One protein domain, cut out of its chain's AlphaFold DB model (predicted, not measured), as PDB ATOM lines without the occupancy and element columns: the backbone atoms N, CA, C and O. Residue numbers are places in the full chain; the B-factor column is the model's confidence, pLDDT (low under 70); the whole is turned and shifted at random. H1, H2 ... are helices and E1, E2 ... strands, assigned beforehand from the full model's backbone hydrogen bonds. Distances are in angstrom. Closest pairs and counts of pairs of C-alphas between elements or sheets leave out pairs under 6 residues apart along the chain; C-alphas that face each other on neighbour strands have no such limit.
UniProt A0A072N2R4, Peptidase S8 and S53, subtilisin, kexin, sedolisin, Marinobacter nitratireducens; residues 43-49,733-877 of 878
ATOM      1  N   ALA A  43     -27.672  51.147  29.582       92.38
ATOM      2  CA  ALA A  43     -29.074  51.584  29.508       92.38
ATOM      3  C   ALA A  43     -29.725  51.297  28.144       92.38
ATOM      4  O   ALA A  43     -29.064  51.342  27.100       92.38
ATOM      5  N   GLY A  44     -31.040  51.060  28.147       86.19
ATOM      6  CA  GLY A  44     -31.780  50.697  26.941       86.19
ATOM      7  C   GLY A  44     -33.302  50.708  27.076       86.19
ATOM      8  O   GLY A  44     -33.861  51.121  28.095       86.19
ATOM      9  N   THR A  45     -33.960  50.254  26.010       80.50
ATOM     10  CA  THR A  45     -35.415  50.125  25.895       80.50
ATOM     11  C   THR A  45     -35.837  48.704  25.530       80.50
ATOM     12  O   THR A  45     -35.050  47.947  24.966       80.50
ATOM     13  N   ILE A  46     -37.076  48.340  25.869       77.81
ATOM     14  CA  ILE A  46     -37.706  47.078  25.459       77.81
ATOM     15  C   ILE A  46     -39.057  47.406  24.817       77.81
ATOM     16  O   ILE A  46     -39.932  47.955  25.489       77.81
ATOM     17  N   ASP A  47     -39.221  47.122  23.530       67.00
ATOM     18  CA  ASP A  47     -40.464  47.336  22.786       67.00
ATOM     19  C   ASP A  47     -41.454  46.176  22.997       67.00
ATOM     20  O   ASP A  47     -41.054  45.019  23.140       67.00
ATOM     21  N   ILE A  48     -42.754  46.491  23.029       67.75
ATOM     22  CA  ILE A  48     -43.833  45.518  23.260       67.75
ATOM     23  C   ILE A  48     -44.522  45.174  21.940       67.75
ATOM     24  O   ILE A  48     -44.992  46.068  21.218       67.75
ATOM     25  N   GLU A  49     -44.619  43.878  21.655       62.00
ATOM     26  CA  GLU A  49     -45.309  43.362  20.476       62.00
ATOM     27  C   GLU A  49     -46.785  43.816  20.423       62.00
ATOM     28  O   GLU A  49     -47.445  44.040  21.446       62.00
ATOM     29  N   ALA A 733     -52.179  50.937  25.024       66.06
ATOM     30  CA  ALA A 733     -52.675  49.873  25.890       66.06
ATOM     31  C   ALA A 733     -51.791  48.611  25.879       66.06
ATOM     32  O   ALA A 733     -52.073  47.672  26.622       66.06
ATOM     33  N   ARG A 734     -50.702  48.586  25.096       77.25
ATOM     34  CA  ARG A 734     -49.731  47.479  25.100       77.25
ATOM     35  C   ARG A 734     -49.010  47.382  26.443       77.25
ATOM     36  O   ARG A 734     -48.407  48.356  26.900       77.25
ATOM     37  N   ASN A 735     -49.037  46.197  27.043       84.25
ATOM     38  CA  ASN A 735     -48.392  45.904  28.321       84.25
ATOM     39  C   ASN A 735     -48.120  44.396  28.411       84.25
ATOM     40  O   ASN A 735     -49.058  43.624  28.275       84.25
ATOM     41  N   ALA A 736     -46.872  43.990  28.644       84.69
ATOM     42  CA  ALA A 736     -46.470  42.587  28.771       84.69
ATOM     43  C   ALA A 736     -46.152  42.188  30.226       84.69
ATOM     44  O   ALA A 736     -45.465  41.200  30.450       84.69
ATOM     45  N   GLY A 737     -46.585  42.968  31.223       88.31
ATOM     46  CA  GLY A 737     -46.273  42.731  32.637       88.31
ATOM     47  C   GLY A 737     -44.972  43.394  33.090       88.31
ATOM     48  O   GLY A 737     -44.273  44.049  32.313       88.31
ATOM     49  N   ARG A 738     -44.638  43.282  34.376       89.38
ATOM     50  CA  ARG A 738     -43.397  43.848  34.924       89.38
ATOM     51  C   ARG A 738     -42.193  43.063  34.416       89.38
ATOM     52  O   ARG A 738     -42.160  41.850  34.534       89.38
ATOM     53  N   HIS A 739     -41.188  43.757  33.894       90.81
ATOM     54  CA  HIS A 739     -39.964  43.106  33.437       90.81
ATOM     55  C   HIS A 739     -38.860  43.229  34.483       90.81
ATOM     56  O   HIS A 739     -38.505  44.338  34.884       90.81
ATOM     57  N   PHE A 740     -38.278  42.103  34.880       91.94
ATOM     58  CA  PHE A 740     -36.977  42.047  35.535       91.94
ATOM     59  C   PHE A 740     -35.907  42.008  34.455       91.94
ATOM     60  O   PHE A 740     -35.982  41.179  33.557       91.94
ATOM     61  N   VAL A 741     -34.924  42.901  34.527       92.88
ATOM     62  CA  VAL A 741     -33.816  42.990  33.568       92.88
ATOM     63  C   VAL A 741     -32.547  42.515  34.261       92.88
ATOM     64  O   VAL A 741     -32.182  43.058  35.304       92.88
ATOM     65  N   LEU A 742     -31.880  41.510  33.699       93.31
ATOM     66  CA  LEU A 742     -30.741  40.815  34.292       93.31
ATOM     67  C   LEU A 742     -29.505  40.910  33.399       93.31
ATOM     68  O   LEU A 742     -29.587  40.785  32.177       93.31
ATOM     69  N   LEU A 743     -28.343  41.030  34.037       91.69
ATOM     70  CA  LEU A 743     -27.072  40.629  33.446       91.69
ATOM     71  C   LEU A 743     -26.710  39.254  33.977       91.69
ATOM     72  O   LEU A 743     -26.629  39.081  35.191       91.69
ATOM     73  N   VAL A 744     -26.487  38.290  33.091       89.00
ATOM     74  CA  VAL A 744     -26.163  36.902  33.449       89.00
ATOM     75  C   VAL A 744     -24.803  36.496  32.892       89.00
ATOM     76  O   VAL A 744     -24.329  37.047  31.895       89.00
ATOM     77  N   ASN A 745     -24.162  35.525  33.543       83.25
ATOM     78  CA  ASN A 745     -22.914  34.965  33.031       83.25
ATOM     79  C   ASN A 745     -23.149  34.226  31.691       83.25
ATOM     80  O   ASN A 745     -24.186  33.579  31.538       83.25
ATOM     81  N   PRO A 746     -22.197  34.270  30.739       73.06
ATOM     82  CA  PRO A 746     -22.323  33.590  29.443       73.06
ATOM     83  C   PRO A 746     -22.402  32.059  29.530       73.06
ATOM     84  O   PRO A 746     -23.045  31.428  28.692       73.06
ATOM     85  N   GLU A 747     -21.780  31.471  30.555       72.56
ATOM     86  CA  GLU A 747     -21.716  30.023  30.777       72.56
ATOM     87  C   GLU A 747     -22.658  29.598  31.917       72.56
ATOM     88  O   GLU A 747     -22.613  30.205  32.997       72.56
ATOM     89  N   PRO A 748     -23.494  28.559  31.726       67.31
ATOM     90  CA  PRO A 748     -24.371  28.069  32.779       67.31
ATOM     91  C   PRO A 748     -23.581  27.320  33.860       67.31
ATOM     92  O   PRO A 748     -22.648  26.567  33.578       67.31
ATOM     93  N   VAL A 749     -24.006  27.454  35.117       59.94
ATOM     94  CA  VAL A 749     -23.452  26.703  36.254       59.94
ATOM     95  C   VAL A 749     -24.543  25.791  36.805       59.94
ATOM     96  O   VAL A 749     -25.582  26.251  37.266       59.94
ATOM     97  N   GLY A 750     -24.333  24.473  36.730       57.78
ATOM     98  CA  GLY A 750     -25.304  23.496  37.241       57.78
ATOM     99  C   GLY A 750     -26.650  23.485  36.503       57.78
ATOM    100  O   GLY A 750     -27.654  23.135  37.113       57.78
ATOM    101  N   GLY A 751     -26.668  23.874  35.222       59.19
ATOM    102  CA  GLY A 751     -27.872  23.909  34.379       59.19
ATOM    103  C   GLY A 751     -28.629  25.243  34.379       59.19
ATOM    104  O   GLY A 751     -29.596  25.373  33.640       59.19
ATOM    105  N   PHE A 752     -28.181  26.243  35.150       63.78
ATOM    106  CA  PHE A 752     -28.841  27.549  35.249       63.78
ATOM    107  C   PHE A 752     -27.913  28.697  34.842       63.78
ATOM    108  O   PHE A 752     -26.701  28.649  35.062       63.78
ATOM    109  N   TYR A 753     -28.506  29.759  34.294       74.94
ATOM    110  CA  TYR A 753     -27.835  31.039  34.075       74.94
ATOM    111  C   TYR A 753     -28.063  31.937  35.285       74.94
ATOM    112  O   TYR A 753     -29.190  32.354  35.561       74.94
ATOM    113  N   GLU A 754     -26.990  32.209  36.024       76.06
ATOM    114  CA  GLU A 754     -27.042  33.034  37.228       76.06
ATOM    115  C   GLU A 754     -26.854  34.516  36.892       76.06
ATOM    116  O   GLU A 754     -25.911  34.897  36.187       76.06
ATOM    117  N   ALA A 755     -27.751  35.349  37.423       87.38
ATOM    118  CA  ALA A 755     -27.656  36.795  37.329       87.38
ATOM    119  C   ALA A 755     -26.564  37.361  38.249       87.38
ATOM    120  O   ALA A 755     -26.405  36.953  39.399       87.38
ATOM    121  N   VAL A 756     -25.825  38.336  37.727       88.81
ATOM    122  CA  VAL A 756     -24.766  39.088  38.415       88.81
ATOM    123  C   VAL A 756     -25.149  40.542  38.693       88.81
ATOM    124  O   VAL A 756     -24.490  41.192  39.506       88.81
ATOM    125  N   ALA A 757     -26.172  41.047  37.996       90.06
ATOM    126  CA  ALA A 757     -26.835  42.321  38.253       90.06
ATOM    127  C   ALA A 757     -28.312  42.239  37.820       90.06
ATOM    128  O   ALA A 757     -28.644  41.500  36.890       90.06
ATOM    129  N   GLN A 758     -29.189  43.006  38.469       91.69
ATOM    130  CA  GLN A 758     -30.635  43.019  38.255       91.69
ATOM    131  C   GLN A 758     -31.237  44.424  38.446       91.69
ATOM    132  O   GLN A 758     -30.879  45.147  39.375       91.69
ATOM    133  N   THR A 759     -32.211  44.781  37.608       91.25
ATOM    134  CA  THR A 759     -33.120  45.933  37.769       91.25
ATOM    135  C   THR A 759     -34.549  45.550  37.342       91.25
ATOM    136  O   THR A 759     -34.776  44.409  36.935       91.25
ATOM    137  N   SER A 760     -35.532  46.451  37.447       89.81
ATOM    138  CA  SER A 760     -36.904  46.220  36.962       89.81
ATOM    139  C   SER A 760     -37.457  47.401  36.158       89.81
ATOM    140  O   SER A 760     -36.978  48.528  36.279       89.81
ATOM    141  N   ALA A 761     -38.457  47.141  35.313       89.12
ATOM    142  CA  ALA A 761     -39.121  48.147  34.493       89.12
ATOM    143  C   ALA A 761     -40.626  47.869  34.335       89.12
ATOM    144  O   ALA A 761     -41.074  46.720  34.310       89.12
ATOM    145  N   THR A 762     -41.409  48.938  34.169       89.19
ATOM    146  CA  THR A 762     -42.845  48.894  33.851       89.19
ATOM    147  C   THR A 762     -43.129  49.554  32.502       89.19
ATOM    148  O   THR A 762     -42.368  50.408  32.040       89.19
ATOM    149  N   ALA A 763     -44.212  49.130  31.849       86.06
ATOM    150  CA  ALA A 763     -44.576  49.623  30.528       86.06
ATOM    151  C   ALA A 763     -45.072  51.078  30.588       86.06
ATOM    152  O   ALA A 763     -45.889  51.446  31.433       86.06
ATOM    153  N   SER A 764     -44.622  51.900  29.644       82.75
ATOM    154  CA  SER A 764     -45.116  53.254  29.401       82.75
ATOM    155  C   SER A 764     -45.183  53.500  27.894       82.75
ATOM    156  O   SER A 764     -44.180  53.356  27.198       82.75
ATOM    157  N   ASN A 765     -46.368  53.847  27.376       72.62
ATOM    158  CA  ASN A 765     -46.623  54.035  25.937       72.62
ATOM    159  C   ASN A 765     -46.168  52.844  25.062       72.62
ATOM    160  O   ASN A 765     -45.622  53.042  23.977       72.62
ATOM    161  N   GLY A 766     -46.370  51.613  25.547       68.56
ATOM    162  CA  GLY A 766     -46.010  50.387  24.825       68.56
ATOM    163  C   GLY A 766     -44.515  50.038  24.823       68.56
ATOM    164  O   GLY A 766     -44.064  49.347  23.913       68.56
ATOM    165  N   ARG A 767     -43.741  50.525  25.807       78.12
ATOM    166  CA  ARG A 767     -42.291  50.292  25.929       78.12
ATOM    167  C   ARG A 767     -41.822  50.260  27.389       78.12
ATOM    168  O   ARG A 767     -42.386  50.955  28.229       78.12
ATOM    169  N   TYR A 768     -40.741  49.536  27.676       86.12
ATOM    170  CA  TYR A 768     -39.990  49.586  28.940       86.12
ATOM    171  C   TYR A 768     -38.679  50.369  28.779       86.12
ATOM    172  O   TYR A 768     -38.068  50.351  27.713       86.12
ATOM    173  N   SER A 769     -38.217  51.035  29.839       90.75
ATOM    174  CA  SER A 769     -36.887  51.669  29.907       90.75
ATOM    175  C   SER A 769     -36.124  51.137  31.118       90.75
ATOM    176  O   SER A 769     -36.719  50.997  32.184       90.75
ATOM    177  N   PHE A 770     -34.827  50.850  30.971       92.06
ATOM    178  CA  PHE A 770     -33.991  50.303  32.046       92.06
ATOM    179  C   PHE A 770     -32.578  50.903  32.050       92.06
ATOM    180  O   PHE A 770     -32.078  51.359  31.018       92.06
ATOM    181  N   ALA A 771     -31.920  50.858  33.212       93.25
ATOM    182  CA  ALA A 771     -30.528  51.264  33.380       93.25
ATOM    183  C   ALA A 771     -29.826  50.502  34.521       93.25
ATOM    184  O   ALA A 771     -30.451  50.118  35.511       93.25
ATOM    185  N   PHE A 772     -28.512  50.345  34.377       92.62
ATOM    186  CA  PHE A 772     -27.565  49.819  35.357       92.62
ATOM    187  C   PHE A 772     -26.476  50.852  35.639       92.62
ATOM    188  O   PHE A 772     -26.101  51.634  34.755       92.62
ATOM    189  N   VAL A 773     -25.920  50.814  36.847       93.06
ATOM    190  CA  VAL A 773     -24.870  51.737  37.298       93.06
ATOM    191  C   VAL A 773     -23.525  51.009  37.438       93.06
ATOM    192  O   VAL A 773     -23.506  49.795  37.647       93.06
ATOM    193  N   PRO A 774     -22.377  51.694  37.293       90.56
ATOM    194  CA  PRO A 774     -21.079  51.076  37.540       90.56
ATOM    195  C   PRO A 774     -20.933  50.683  39.009       90.56
ATOM    196  O   PRO A 774     -21.325  51.448  39.885       90.56
ATOM    197  N   ASP A 775     -20.319  49.529  39.255       88.56
ATOM    198  CA  ASP A 775     -19.898  49.089  40.589       88.56
ATOM    199  C   ASP A 775     -18.980  50.135  41.243       88.56
ATOM    200  O   ASP A 775     -17.942  50.516  40.677       88.56
ATOM    201  N   ASP A 776     -19.395  50.628  42.411       85.81
ATOM    202  CA  ASP A 776     -18.709  51.671  43.170       85.81
ATOM    203  C   ASP A 776     -17.721  51.111  44.213       85.81
ATOM    204  O   ASP A 776     -16.896  51.863  44.743       85.81
ATOM    205  N   GLY A 777     -17.721  49.788  44.422       83.12
ATOM    206  CA  GLY A 777     -16.855  49.072  45.352       83.12
ATOM    207  C   GLY A 777     -17.272  49.144  46.825       83.12
ATOM    208  O   GLY A 777     -16.469  48.754  47.679       83.12
ATOM    209  N   GLU A 778     -18.470  49.646  47.139       84.19
ATOM    210  CA  GLU A 778     -19.025  49.667  48.496       84.19
ATOM    211  C   GLU A 778     -19.788  48.367  48.825       84.19
ATOM    212  O   GLU A 778     -20.296  47.664  47.956       84.19
ATOM    213  N   GLU A 779     -19.864  48.022  50.116       79.69
ATOM    214  CA  GLU A 779     -20.551  46.814  50.598       79.69
ATOM    215  C   GLU A 779     -21.669  47.177  51.598       79.69
ATOM    216  O   GLU A 779     -21.408  47.922  52.553       79.69
ATOM    217  N   PRO A 780     -22.893  46.618  51.469       75.19
ATOM    218  CA  PRO A 780     -23.305  45.624  50.475       75.19
ATOM    219  C   PRO A 780     -23.560  46.242  49.093       75.19
ATOM    220  O   PRO A 780     -24.208  47.283  48.994       75.19
ATOM    221  N   ARG A 781     -23.104  45.550  48.045       76.44
ATOM    222  CA  ARG A 781     -23.320  45.929  46.640       76.44
ATOM    223  C   ARG A 781     -24.813  46.058  46.302       76.44
ATOM    224  O   ARG A 781     -25.616  45.205  46.698       76.44
ATOM    225  N   GLN A 782     -25.189  47.081  45.537       82.88
ATOM    226  CA  GLN A 782     -26.548  47.217  45.000       82.88
ATOM    227  C   GLN A 782     -26.791  46.211  43.872       82.88
ATOM    228  O   GLN A 782     -25.892  45.836  43.124       82.88
ATOM    229  N   LEU A 783     -28.043  45.787  43.698       84.69
ATOM    230  CA  LEU A 783     -28.373  44.769  42.697       84.69
ATOM    231  C   LEU A 783     -28.180  45.259  41.257       84.69
ATOM    232  O   LEU A 783     -27.835  44.458  40.397       84.69
ATOM    233  N   ASN A 784     -28.345  46.554  40.990       87.50
ATOM    234  CA  ASN A 784     -28.164  47.145  39.662       87.50
ATOM    235  C   ASN A 784     -26.734  47.665  39.407       87.50
ATOM    236  O   ASN A 784     -26.495  48.280  38.363       87.50
ATOM    237  N   GLU A 785     -25.796  47.449  40.334       89.69
ATOM    238  CA  GLU A 785     -24.379  47.764  40.140       89.69
ATOM    239  C   GLU A 785     -23.710  46.699  39.282       89.69
ATOM    240  O   GLU A 785     -23.955  45.506  39.453       89.69
ATOM    241  N   VAL A 786     -22.817  47.107  38.380       89.44
ATOM    242  CA  VAL A 786     -22.181  46.209  37.407       89.44
ATOM    243  C   VAL A 786     -20.674  46.412  37.362       89.44
ATOM    244  O   VAL A 786     -20.174  47.509  37.101       89.44
ATOM    245  N   SER A 787     -19.944  45.324  37.594       90.31
ATOM    246  CA  SER A 787     -18.496  45.264  37.411       90.31
ATOM    247  C   SER A 787     -18.142  45.108  35.918       90.31
ATOM    248  O   SER A 787     -18.934  44.556  35.159       90.31
ATOM    249  N   PRO A 788     -16.964  45.567  35.457       90.31
ATOM    250  CA  PRO A 788     -16.523  45.332  34.082       90.31
ATOM    251  C   PRO A 788     -16.393  43.837  33.766       90.31
ATOM    252  O   PRO A 788     -15.810  43.089  34.553       90.31
ATOM    253  N   GLY A 789     -16.872  43.419  32.599       89.50
ATOM    254  CA  GLY A 789     -16.911  42.013  32.206       89.50
ATOM    255  C   GLY A 789     -17.745  41.779  30.953       89.50
ATOM    256  O   GLY A 789     -18.244  42.726  30.344       89.50
ATOM    257  N   ASN A 790     -17.883  40.507  30.586       84.62
ATOM    258  CA  ASN A 790     -18.781  40.086  29.524       84.62
ATOM    259  C   ASN A 790     -20.015  39.419  30.120       84.62
ATOM    260  O   ASN A 790     -19.899  38.591  31.026       84.62
ATOM    261  N   TYR A 791     -21.178  39.779  29.594       87.25
ATOM    262  CA  TYR A 791     -22.465  39.352  30.120       87.25
ATOM    263  C   TYR A 791     -23.446  39.085  28.994       87.25
ATOM    264  O   TYR A 791     -23.314  39.616  27.895       87.25
ATOM    265  N   ILE A 792     -24.482  38.320  29.302       86.88
ATOM    266  CA  ILE A 792     -25.703  38.300  28.509       86.88
ATOM    267  C   ILE A 792     -26.726  39.216  29.183       86.88
ATOM    268  O   ILE A 792     -26.897  39.163  30.400       86.88
ATOM    269  N   LEU A 793     -27.413  40.037  28.390       85.25
ATOM    270  CA  LEU A 793     -28.525  40.869  28.844       85.25
ATOM    271  C   LEU A 793     -29.856  40.197  28.505       85.25
ATOM    272  O   LEU A 793     -30.114  39.884  27.342       85.25
ATOM    273  N   VAL A 794     -30.697  40.006  29.518       88.44
ATOM    274  CA  VAL A 794     -32.031  39.407  29.383       88.44
ATOM    275  C   VAL A 794     -33.057  40.197  30.179       88.44
ATOM    276  O   VAL A 794     -32.712  40.882  31.139       88.44
ATOM    277  N   ALA A 795     -34.321  40.107  29.794       89.19
ATOM    278  CA  ALA A 795     -35.436  40.640  30.545       89.19
ATOM    279  C   ALA A 795     -36.679  39.759  30.405       89.19
ATOM    280  O   ALA A 795     -36.861  39.100  29.390       89.19
ATOM    281  N   GLY A 796     -37.557  39.756  31.396       90.19
ATOM    282  CA  GLY A 796     -38.774  38.948  31.357       90.19
ATOM    283  C   GLY A 796     -39.624  39.135  32.603       90.19
ATOM    284  O   GLY A 796     -39.196  39.792  33.554       90.19
ATOM    285  N   THR A 797     -40.832  38.591  32.577       91.38
ATOM    286  CA  THR A 797     -41.752  38.584  33.726       91.38
ATOM    287  C   THR A 797     -41.535  37.352  34.597       91.38
ATOM    288  O   THR A 797     -41.130  36.332  34.053       91.38
ATOM    289  N   ASP A 798     -41.861  37.460  35.887       89.12
ATOM    290  CA  ASP A 798     -42.010  36.356  36.856       89.12
ATOM    291  C   ASP A 798     -43.502  36.304  37.247       89.12
ATOM    292  O   ASP A 798     -43.912  36.835  38.280       89.12
ATOM    293  N   LEU A 799     -44.368  35.824  36.344       88.88
ATOM    294  CA  LEU A 799     -45.828  36.001  36.497       88.88
ATOM    295  C   LEU A 799     -46.416  35.164  37.637       88.88
ATOM    296  O   LEU A 799     -47.511  35.476  38.111       88.88
ATOM    297  N   ASP A 800     -45.714  34.114  38.061       88.25
ATOM    298  CA  ASP A 800     -46.146  33.171  39.090       88.25
ATOM    299  C   ASP A 800     -45.322  33.250  40.394       88.25
ATOM    300  O   ASP A 800     -45.613  32.502  41.336       88.25
ATOM    301  N   ASN A 801     -44.364  34.184  40.486       86.38
ATOM    302  CA  ASN A 801     -43.455  34.419  41.616       86.38
ATOM    303  C   ASN A 801     -42.516  33.242  41.958       86.38
ATOM    304  O   ASN A 801     -42.025  33.116  43.099       86.38
ATOM    305  N   ASP A 802     -42.217  32.364  41.000       84.19
ATOM    306  CA  ASP A 802     -41.328  31.225  41.214       84.19
ATOM    307  C   ASP A 802     -39.831  31.620  41.304       84.19
ATOM    308  O   ASP A 802     -39.006  30.850  41.822       84.19
ATOM    309  N   GLY A 803     -39.484  32.857  40.927       83.00
ATOM    310  CA  GLY A 803     -38.121  33.395  40.954       83.00
ATOM    311  C   GLY A 803     -37.296  33.106  39.697       83.00
ATOM    312  O   GLY A 803     -36.074  33.338  39.698       83.00
ATOM    313  N   LEU A 804     -37.933  32.585  38.654       84.75
ATOM    314  CA  LEU A 804     -37.424  32.468  37.300       84.75
ATOM    315  C   LEU A 804     -38.143  33.483  36.410       84.75
ATOM    316  O   LEU A 804     -39.250  33.914  36.688       84.75
ATOM    317  N   ILE A 805     -37.469  33.893  35.343       87.75
ATOM    318  CA  ILE A 805     -38.095  34.630  34.248       87.75
ATOM    319  C   ILE A 805     -37.876  33.875  32.948       87.75
ATOM    320  O   ILE A 805     -36.933  33.077  32.822       87.75
ATOM    321  N   CYS A 806     -38.679  34.206  31.941       81.88
ATOM    322  CA  CYS A 806     -38.637  33.584  30.620       81.88
ATOM    323  C   CYS A 806     -39.038  32.096  30.611       81.88
ATOM    324  O   CYS A 806     -38.706  31.380  29.653       81.88
ATOM    325  N   HIS A 807     -39.779  31.632  31.620       82.62
ATOM    326  CA  HIS A 807     -40.401  30.308  31.645       82.62
ATOM    327  C   HIS A 807     -41.631  30.251  30.713       82.62
ATOM    328  O   HIS A 807     -42.079  31.276  30.202       82.62
ATOM    329  N   ALA A 808     -42.157  29.067  30.390       78.19
ATOM    330  CA  ALA A 808     -43.296  28.957  29.476       78.19
ATOM    331  C   ALA A 808     -44.531  29.685  30.043       78.19
ATOM    332  O   ALA A 808     -44.882  29.498  31.203       78.19
ATOM    333  N   GLY A 809     -45.183  30.513  29.219       77.06
ATOM    334  CA  GLY A 809     -46.304  31.365  29.643       77.06
ATOM    335  C   GLY A 809     -45.907  32.765  30.131       77.06
ATOM    336  O   GLY A 809     -46.780  33.597  30.350       77.06
ATOM    337  N   GLU A 810     -44.611  33.065  30.244       88.06
ATOM    338  CA  GLU A 810     -44.110  34.376  30.675       88.06
ATOM    339  C   GLU A 810     -43.642  35.244  29.504       88.06
ATOM    340  O   GLU A 810     -43.332  34.733  28.427       88.06
ATOM    341  N   ALA A 811     -43.524  36.555  29.690       85.56
ATOM    342  CA  ALA A 811     -42.880  37.414  28.705       85.56
ATOM    343  C   ALA A 811     -41.354  37.257  28.766       85.56
ATOM    344  O   ALA A 811     -40.783  37.106  29.851       85.56
ATOM    345  N   CYS A 812     -40.682  37.309  27.616       81.62
ATOM    346  CA  CYS A 812     -39.225  37.250  27.554       81.62
ATOM    347  C   CYS A 812     -38.636  38.146  26.463       81.62
ATOM    348  O   CYS A 812     -39.172  38.257  25.363       81.62
ATOM    349  N   ALA A 813     -37.472  38.709  26.768       74.38
ATOM    350  CA  ALA A 813     -36.584  39.450  25.895       74.38
ATOM    351  C   ALA A 813     -35.132  39.030  26.190       74.38
ATOM    352  O   ALA A 813     -34.714  38.960  27.342       74.38
ATOM    353  N   GLU A 814     -34.320  38.787  25.169       70.50
ATOM    354  CA  GLU A 814     -32.858  38.717  25.304       70.50
ATOM    355  C   GLU A 814     -32.254  39.734  24.333       70.50
ATOM    356  O   GLU A 814     -32.907  40.139  23.371       70.50
ATOM    357  N   TYR A 815     -31.030  40.187  24.587       59.62
ATOM    358  CA  TYR A 815     -30.345  41.104  23.683       59.62
ATOM    359  C   TYR A 815     -29.545  40.362  22.599       59.62
ATOM    360  O   TYR A 815     -28.775  39.468  22.957       59.62
ATOM    361  N   PRO A 816     -29.594  40.801  21.322       41.91
ATOM    362  CA  PRO A 816     -30.473  41.846  20.777       41.91
ATOM    363  C   PRO A 816     -31.918  41.390  20.576       41.91
ATOM    364  O   PRO A 816     -32.816  42.229  20.573       41.91
ATOM    365  N   VAL A 817     -32.128  40.082  20.430       47.19
ATOM    366  CA  VAL A 817     -33.454  39.474  20.346       47.19
ATOM    367  C   VAL A 817     -33.484  38.217  21.209       47.19
ATOM    368  O   VAL A 817     -32.470  37.521  21.329       47.19
ATOM    369  N   ALA A 818     -34.630  37.938  21.840       44.69
ATOM    370  CA  ALA A 818     -34.829  36.699  22.591       44.69
ATOM    371  C   ALA A 818     -34.429  35.506  21.713       44.69
ATOM    372  O   ALA A 818     -34.719  35.523  20.536       44.69
ATOM    373  N   GLY A 819     -33.722  34.505  22.232       44.72
ATOM    374  CA  GLY A 819     -33.277  33.316  21.489       44.72
ATOM    375  C   GLY A 819     -31.939  33.477  20.765       44.72
ATOM    376  O   GLY A 819     -31.298  32.472  20.473       44.72
ATOM    377  N   LEU A 820     -31.480  34.714  20.537       48.59
ATOM    378  CA  LEU A 820     -30.201  35.066  19.907       48.59
ATOM    379  C   LEU A 820     -29.349  35.926  20.828       48.59
ATOM    380  O   LEU A 820     -28.899  37.013  20.471       48.59
ATOM    381  N   ARG A 821     -29.107  35.437  22.039       59.56
ATOM    382  CA  ARG A 821     -28.308  36.184  23.000       59.56
ATOM    383  C   ARG A 821     -26.900  36.492  22.471       59.56
ATOM    384  O   ARG A 821     -26.137  35.596  22.102       59.56
ATOM    385  N   GLN A 822     -26.543  37.766  22.490       56.25
ATOM    386  CA  GLN A 822     -25.200  38.245  22.208       56.25
ATOM    387  C   GLN A 822     -24.512  38.644  23.513       56.25
ATOM    388  O   GLN A 822     -25.103  39.296  24.375       56.25
ATOM    389  N   GLU A 823     -23.236  38.277  23.642       73.25
ATOM    390  CA  GLU A 823     -22.385  38.780  24.716       73.25
ATOM    391  C   GLU A 823     -22.199  40.295  24.564       73.25
ATOM    392  O   GLU A 823     -21.746  40.786  23.525       73.25
ATOM    393  N   ILE A 824     -22.543  41.039  25.610       76.44
ATOM    394  CA  ILE A 824     -22.218  42.453  25.744       76.44
ATOM    395  C   ILE A 824     -20.997  42.606  26.644       76.44
ATOM    396  O   ILE A 824     -20.883  41.963  27.688       76.44
ATOM    397  N   THR A 825     -20.083  43.487  26.251       84.56
ATOM    398  CA  THR A 825     -18.901  43.819  27.047       84.56
ATOM    399  C   THR A 825     -19.113  45.158  27.734       84.56
ATOM    400  O   THR A 825     -19.342  46.174  27.078       84.56
ATOM    401  N   ILE A 826     -19.002  45.167  29.060       85.81
ATOM    402  CA  ILE A 826     -19.031  46.381  29.878       85.81
ATOM    403  C   ILE A 826     -17.596  46.727  30.265       85.81
ATOM    404  O   ILE A 826     -16.929  45.981  30.986       85.81
ATOM    405  N   THR A 827     -17.122  47.883  29.800       87.81
ATOM    406  CA  THR A 827     -15.773  48.391  30.077       87.81
ATOM    407  C   THR A 827     -15.836  49.522  31.100       87.81
ATOM    408  O   THR A 827     -16.716  50.382  31.071       87.81
ATOM    409  N   ARG A 828     -14.873  49.556  32.029       85.12
ATOM    410  CA  ARG A 828     -14.813  50.604  33.057       85.12
ATOM    411  C   ARG A 828     -14.716  51.996  32.419       85.12
ATOM    412  O   ARG A 828     -13.711  52.312  31.792       85.12
ATOM    413  N   GLY A 829     -15.707  52.845  32.692       81.31
ATOM    414  CA  GLY A 829     -15.740  54.237  32.233       81.31
ATOM    415  C   GLY A 829     -16.273  54.437  30.811       81.31
ATOM    416  O   GLY A 829     -16.245  55.569  30.332       81.31
ATOM    417  N   GLU A 830     -16.768  53.383  30.156       85.25
ATOM    418  CA  GLU A 830     -17.381  53.439  28.824       85.25
ATOM    419  C   GLU A 830     -18.843  52.955  28.911       85.25
ATOM    420  O   GLU A 830     -19.080  51.748  28.941       85.25
ATOM    421  N   PRO A 831     -19.831  53.868  29.006       84.75
ATOM    422  CA  PRO A 831     -21.237  53.490  29.144       84.75
ATOM    423  C   PRO A 831     -21.789  52.869  27.854       84.75
ATOM    424  O   PRO A 831     -21.628  53.434  26.769       84.75
ATOM    425  N   LEU A 832     -22.509  51.752  27.978       83.88
ATOM    426  CA  LEU A 832     -23.220  51.104  26.874       83.88
ATOM    427  C   LEU A 832     -24.682  51.584  26.835       83.88
ATOM    428  O   LEU A 832     -25.517  51.142  27.614       83.88
ATOM    429  N   THR A 833     -25.008  52.519  25.943       83.06
ATOM    430  CA  THR A 833     -26.358  53.115  25.839       83.06
ATOM    431  C   THR A 833     -27.001  52.862  24.480       83.06
ATOM    432  O   THR A 833     -26.291  52.703  23.491       83.06
ATOM    433  N   GLY A 834     -28.333  52.930  24.405       66.62
ATOM    434  CA  GLY A 834     -29.070  52.779  23.141       66.62
ATOM    435  C   GLY A 834     -29.330  51.323  22.760       66.62
ATOM    436  O   GLY A 834     -29.592  51.024  21.600       66.62
ATOM    437  N   ILE A 835     -29.248  50.425  23.742       70.69
ATOM    438  CA  ILE A 835     -29.658  49.033  23.601       70.69
ATOM    439  C   ILE A 835     -31.174  48.979  23.398       70.69
ATOM    440  O   ILE A 835     -31.909  49.640  24.131       70.69
ATOM    441  N   ASN A 836     -31.638  48.194  22.426       60.34
ATOM    442  CA  ASN A 836     -33.056  47.903  22.245       60.34
ATOM    443  C   ASN A 836     -33.280  46.391  22.235       60.34
ATOM    444  O   ASN A 836     -32.448  45.658  21.700       60.34
ATOM    445  N   MET A 837     -34.385  45.954  22.824       66.44
ATOM    446  CA  MET A 837     -34.865  44.571  22.822       66.44
ATOM    447  C   MET A 837     -36.368  44.574  22.526       66.44
ATOM    448  O   MET A 837     -37.017  45.611  22.645       66.44
ATOM    449  N   THR A 838     -36.940  43.417  22.211       55.88
ATOM    450  CA  THR A 838     -38.394  43.244  22.055       55.88
ATOM    451  C   THR A 838     -38.865  42.142  22.992       55.88
ATOM    452  O   THR A 838     -38.132  41.176  23.199       55.88
ATOM    453  N   THR A 839     -40.064  42.286  23.558       69.50
ATOM    454  CA  THR A 839     -40.671  41.282  24.442       69.50
ATOM    455  C   THR A 839     -42.024  40.791  23.942       69.50
ATOM    456  O   THR A 839     -42.802  41.558  23.366       69.50
ATOM    457  N   SER A 840     -42.289  39.512  24.206       68.31
ATOM    458  CA  SER A 840     -43.546  38.818  23.933       68.31
ATOM    459  C   SER A 840     -43.728  37.623  24.872       68.31
ATOM    460  O   SER A 840     -42.760  37.146  25.471       68.31
ATOM    461  N   TYR A 841     -44.961  37.116  24.981       74.00
ATOM    462  CA  TYR A 841     -45.259  35.830  25.633       74.00
ATOM    463  C   TYR A 841     -44.876  34.632  24.772       74.00
ATOM    464  O   TYR A 841     -44.747  33.515  25.272       74.00
ATOM    465  N   THR A 842     -44.668  34.862  23.480       62.69
ATOM    466  CA  THR A 842     -44.101  33.871  22.580       62.69
ATOM    467  C   THR A 842     -42.594  33.763  22.821       62.69
ATOM    468  O   THR A 842     -41.932  34.640  23.382       62.69
ATOM    469  N   ARG A 843     -42.034  32.617  22.461       57.44
ATOM    470  CA  ARG A 843     -40.612  32.328  22.479       57.44
ATOM    471  C   ARG A 843     -40.136  32.262  21.035       57.44
ATOM    472  O   ARG A 843     -40.692  31.519  20.227       57.44
ATOM    473  N   PRO A 844     -39.099  33.021  20.704       42.00
ATOM    474  CA  PRO A 844     -38.545  33.030  19.365       42.00
ATOM    475  C   PRO A 844     -37.772  31.739  19.117       42.00
ATOM    476  O   PRO A 844     -37.003  31.293  19.967       42.00
ATOM    477  N   THR A 845     -37.967  31.134  17.949       38.91
ATOM    478  CA  THR A 845     -37.445  29.809  17.623       38.91
ATOM    479  C   THR A 845     -36.000  29.803  17.116       38.91
ATOM    480  O   THR A 845     -35.666  28.989  16.278       38.91
ATOM    481  N   ILE A 846     -35.107  30.656  17.621       41.28
ATOM    482  CA  ILE A 846     -33.814  30.925  16.981       41.28
ATOM    483  C   ILE A 846     -32.613  30.044  17.371       41.28
ATOM    484  O   ILE A 846     -32.244  29.917  18.534       41.28
ATOM    485  N   SER A 847     -31.929  29.571  16.327       34.06
ATOM    486  CA  SER A 847     -30.510  29.195  16.180       34.06
ATOM    487  C   SER A 847     -29.909  29.832  14.902       34.06
ATOM    488  O   SER A 847     -28.926  29.377  14.326       34.06
ATOM    489  N   ALA A 848     -30.510  30.918  14.425       39.31
ATOM    490  CA  ALA A 848     -30.430  31.403  13.052       39.31
ATOM    491  C   ALA A 848     -29.474  32.602  12.814       39.31
ATOM    492  O   ALA A 848     -29.654  33.345  11.854       39.31
ATOM    493  N   SER A 849     -28.470  32.848  13.664       35.28
ATOM    494  CA  SER A 849     -27.419  33.845  13.335       35.28
ATOM    495  C   SER A 849     -25.998  33.480  13.767       35.28
ATOM    496  O   SER A 849     -25.059  34.246  13.560       35.28
ATOM    497  N   SER A 850     -25.808  32.300  14.353       39.03
ATOM    498  CA  SER A 850     -24.485  31.724  14.566       39.03
ATOM    499  C   SER A 850     -24.528  30.286  14.062       39.03
ATOM    500  O   SER A 850     -25.111  29.458  14.760       39.03
ATOM    501  N   PRO A 851     -23.920  29.970  12.900       42.34
ATOM    502  CA  PRO A 851     -24.001  28.656  12.241       42.34
ATOM    503  C   PRO A 851     -23.410  27.471  13.044       42.34
ATOM    504  O   PRO A 851     -23.232  26.384  12.501       42.34
ATOM    505  N   ASP A 852     -23.135  27.660  14.342       43.19
ATOM    506  CA  ASP A 852     -22.489  26.711  15.243       43.19
ATOM    507  C   ASP A 852     -23.052  26.687  16.687       43.19
ATOM    508  O   ASP A 852     -22.525  25.926  17.507       43.19
ATOM    509  N   GLN A 853     -24.101  27.451  17.042       47.81
ATOM    510  CA  GLN A 853     -24.716  27.313  18.377       47.81
ATOM    511  C   GLN A 853     -25.512  26.004  18.476       47.81
ATOM    512  O   GLN A 853     -26.405  25.736  17.674       47.81
ATOM    513  N   LEU A 854     -25.160  25.169  19.454       52.44
ATOM    514  CA  LEU A 854     -25.862  23.918  19.723       52.44
ATOM    515  C   LEU A 854     -27.218  24.204  20.405       52.44
ATOM    516  O   LEU A 854     -27.324  25.196  21.133       52.44
ATOM    517  N   PRO A 855     -28.245  23.355  20.199       55.22
ATOM    518  CA  PRO A 855     -29.522  23.442  20.913       55.22
ATOM    519  C   PRO A 855     -29.337  23.492  22.440       55.22
ATOM    520  O   PRO A 855     -28.328  23.007  22.957       55.22
ATOM    521  N   ARG A 856     -30.315  24.055  23.168       60.38
ATOM    522  CA  ARG A 856     -30.337  24.128  24.644       60.38
ATOM    523  C   ARG A 856     -31.338  23.114  25.233       60.38
ATOM    524  O   ARG A 856     -32.382  23.550  25.724       60.38
ATOM    525  N   PRO A 857     -31.063  21.795  25.186       52.97
ATOM    526  CA  PRO A 857     -31.944  20.824  25.822       52.97
ATOM    527  C   PRO A 857     -32.077  21.159  27.315       52.97
ATOM    528  O   PRO A 857     -31.096  21.529  27.965       52.97
ATOM    529  N   ASP A 858     -33.302  21.081  27.835       54.62
ATOM    530  CA  ASP A 858     -33.659  21.316  29.243       54.62
ATOM    531  C   ASP A 858     -33.513  22.766  29.779       54.62
ATOM    532  O   ASP A 858     -33.484  22.974  30.998       54.62
ATOM    533  N   PHE A 859     -33.446  23.803  28.929       68.94
ATOM    534  CA  PHE A 859     -33.481  25.197  29.413       68.94
ATOM    535  C   PHE A 859     -34.835  25.535  30.061       68.94
ATOM    536  O   PHE A 859     -35.879  25.456  29.419       68.94
ATOM    537  N   THR A 860     -34.808  25.979  31.322       67.25
ATOM    538  CA  THR A 860     -36.015  26.213  32.140       67.25
ATOM    539  C   THR A 860     -36.280  27.678  32.499       67.25
ATOM    540  O   THR A 860     -37.373  27.982  32.962       67.25
ATOM    541  N   GLY A 861     -35.339  28.600  32.257       78.25
ATOM    542  CA  GLY A 861     -35.499  30.032  32.549       78.25
ATOM    543  C   GLY A 861     -34.213  30.713  33.033       78.25
ATOM    544  O   GLY A 861     -33.173  30.070  33.212       78.25
ATOM    545  N   TYR A 862     -34.284  32.028  33.258       84.69
ATOM    546  CA  TYR A 862     -33.217  32.816  33.882       84.69
ATOM    547  C   TYR A 862     -33.512  33.076  35.344       84.69
ATOM    548  O   TYR A 862     -34.639  33.371  35.727       84.69
ATOM    549  N   ARG A 863     -32.473  33.001  36.167       85.00
ATOM    550  CA  ARG A 863     -32.620  33.061  37.612       85.00
ATOM    551  C   ARG A 863     -32.439  34.485  38.145       85.00
ATOM    552  O   ARG A 863     -31.395  35.092  37.910       85.00
ATOM    553  N   LEU A 864     -33.401  34.977  38.932       84.94
ATOM    554  CA  LEU A 864     -33.284  36.252  39.655       84.94
ATOM    555  C   LEU A 864     -32.180  36.204  40.738       84.94
ATOM    556  O   LEU A 864     -31.906  35.152  41.323       84.94
ATOM    557  N   MET A 865     -31.555  37.350  41.048       79.38
ATOM    558  CA  MET A 865     -30.421  37.444  41.994       79.38
ATOM    559  C   MET A 865     -30.800  37.257  43.469       79.38
ATOM    560  O   MET A 865     -29.969  36.879  44.295       79.38
ATOM    561  N   SER A 866     -32.026  37.597  43.842       63.47
ATOM    562  CA  SER A 866     -32.409  37.843  45.238       63.47
ATOM    563  C   SER A 866     -32.823  36.579  46.004       63.47
ATOM    564  O   SER A 866     -33.672  35.810  45.557       63.47
ATOM    565  N   ALA A 867     -32.242  36.421  47.201       52.28
ATOM    566  CA  ALA A 867     -32.336  35.250  48.080       52.28
ATOM    567  C   ALA A 867     -33.526  35.255  49.075       52.28
ATOM    568  O   ALA A 867     -33.701  34.280  49.804       52.28
ATOM    569  N   ASP A 868     -34.351  36.311  49.103       55.16
ATOM    570  CA  ASP A 868     -35.599  36.394  49.879       55.16
ATOM    571  C   ASP A 868     -36.631  37.349  49.233       55.16
ATOM    572  O   ASP A 868     -36.336  38.074  48.279       55.16
ATOM    573  N   GLN A 869     -37.882  37.291  49.703       58.22
ATOM    574  CA  GLN A 869     -39.016  38.035  49.143       58.22
ATOM    575  C   GLN A 869     -38.991  39.549  49.441       58.22
ATOM    576  O   GLN A 869     -39.400  40.338  48.590       58.22
ATOM    577  N   GLU A 870     -38.483  39.995  50.594       58.53
ATOM    578  CA  GLU A 870     -38.461  41.433  50.918       58.53
ATOM    579  C   GLU A 870     -37.522  42.216  49.992       58.53
ATOM    580  O   GLU A 870     -37.856  43.315  49.543       58.53
ATOM    581  N   SER A 871     -36.388  41.611  49.634       61.94
ATOM    582  CA  SER A 871     -35.432  42.197  48.695       61.94
ATOM    583  C   SER A 871     -36.041  42.386  47.301       61.94
ATOM    584  O   SER A 871     -35.822  43.412  46.662       61.94
ATOM    585  N   ARG A 872     -36.871  41.440  46.843       64.06
ATOM    586  CA  ARG A 872     -37.587  41.536  45.559       64.06
ATOM    587  C   ARG A 872     -38.663  42.619  45.558       64.06
ATOM    588  O   ARG A 872     -38.743  43.387  44.600       64.06
ATOM    589  N   LYS A 873     -39.427  42.751  46.646       60.97
ATOM    590  CA  LYS A 873     -40.442  43.807  46.797       60.97
ATOM    591  C   LYS A 873     -39.831  45.212  46.713       60.97
ATOM    592  O   LYS A 873     -40.415  46.103  46.095       60.97
ATOM    593  N   ALA A 874     -38.631  45.401  47.265       61.03
ATOM    594  CA  ALA A 874     -37.893  46.662  47.168       61.03
ATOM    595  C   ALA A 874     -37.458  47.003  45.727       61.03
ATOM    596  O   ALA A 874     -37.474  48.170  45.359       61.03
ATOM    597  N   ILE A 875     -37.128  46.001  44.902       63.34
ATOM    598  CA  ILE A 875     -36.764  46.172  43.479       63.34
ATOM    599  C   ILE A 875     -37.999  46.430  42.603       63.34
ATOM    600  O   ILE A 875     -37.910  47.106  41.579       63.34
ATOM    601  N   ALA A 876     -39.147  45.858  42.974       57.00
ATOM    602  CA  ALA A 876     -40.405  45.984  42.240       57.00
ATOM    603  C   ALA A 876     -41.144  47.313  42.512       57.00
ATOM    604  O   ALA A 876     -42.068  47.676  41.778       57.00
ATOM    605  N   THR A 877     -40.740  48.061  43.541       58.25
ATOM    606  CA  THR A 877     -41.296  49.386  43.847       58.25
ATOM    607  C   THR A 877     -40.468  50.456  43.113       58.25
ATOM    608  O   THR A 877     -39.251  50.452  43.286       58.25
TER     609      THR A 877
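AT A GLANCE: This is residues 43 to 49 and 733 to 877 of the 878 residues of the protein "Peptidase S8 and S53, subtilisin, kexin, sedolisin" of Marinobacter nitratireducens (UniProt A0A072N2R4). Amid little regular structure, two strongly twisted sheets form a crossed sandwich: branched, antiparallel E2, E3, E5, E6, E7, grazed by H1, and mixed E4-E1-E8. Named elements, mostly strand, hold 60 of 152 printed residues, E1 to E8 then H1. The whole is compact, radius of gyration of the C-alphas 14.8 A, spanning 41 by 37 by 31 A.

IN THESE COORDINATES: Find E2 at residues 739-744, E3 753-761, E5 789-796, E6 812-814, E7 823-826, E4 767-774 and E8 832-839. E1, 43-48, starts at C-alpha 43 (-29.074, 51.584, 29.508); H1, 869-876, ends at C-alpha 876 (-40.405, 45.984, 42.240).

HOW THE PARTS SIT: E2 has hairpin partner E3 on one side, N 741 and O 759 2.8 A apart, and E5 on the other. E1 is parallel to E8: N 45 and O 835, 2.8 A. Every O i to N i+4 pair in H1 is within hydrogen-bond range.

THE WHOLE: Residues 50 to 732 are cut out, with C-alphas 49 and 733 11.2 A apart; E8 to H1 is a long link; 55 residues have pLDDT under 70.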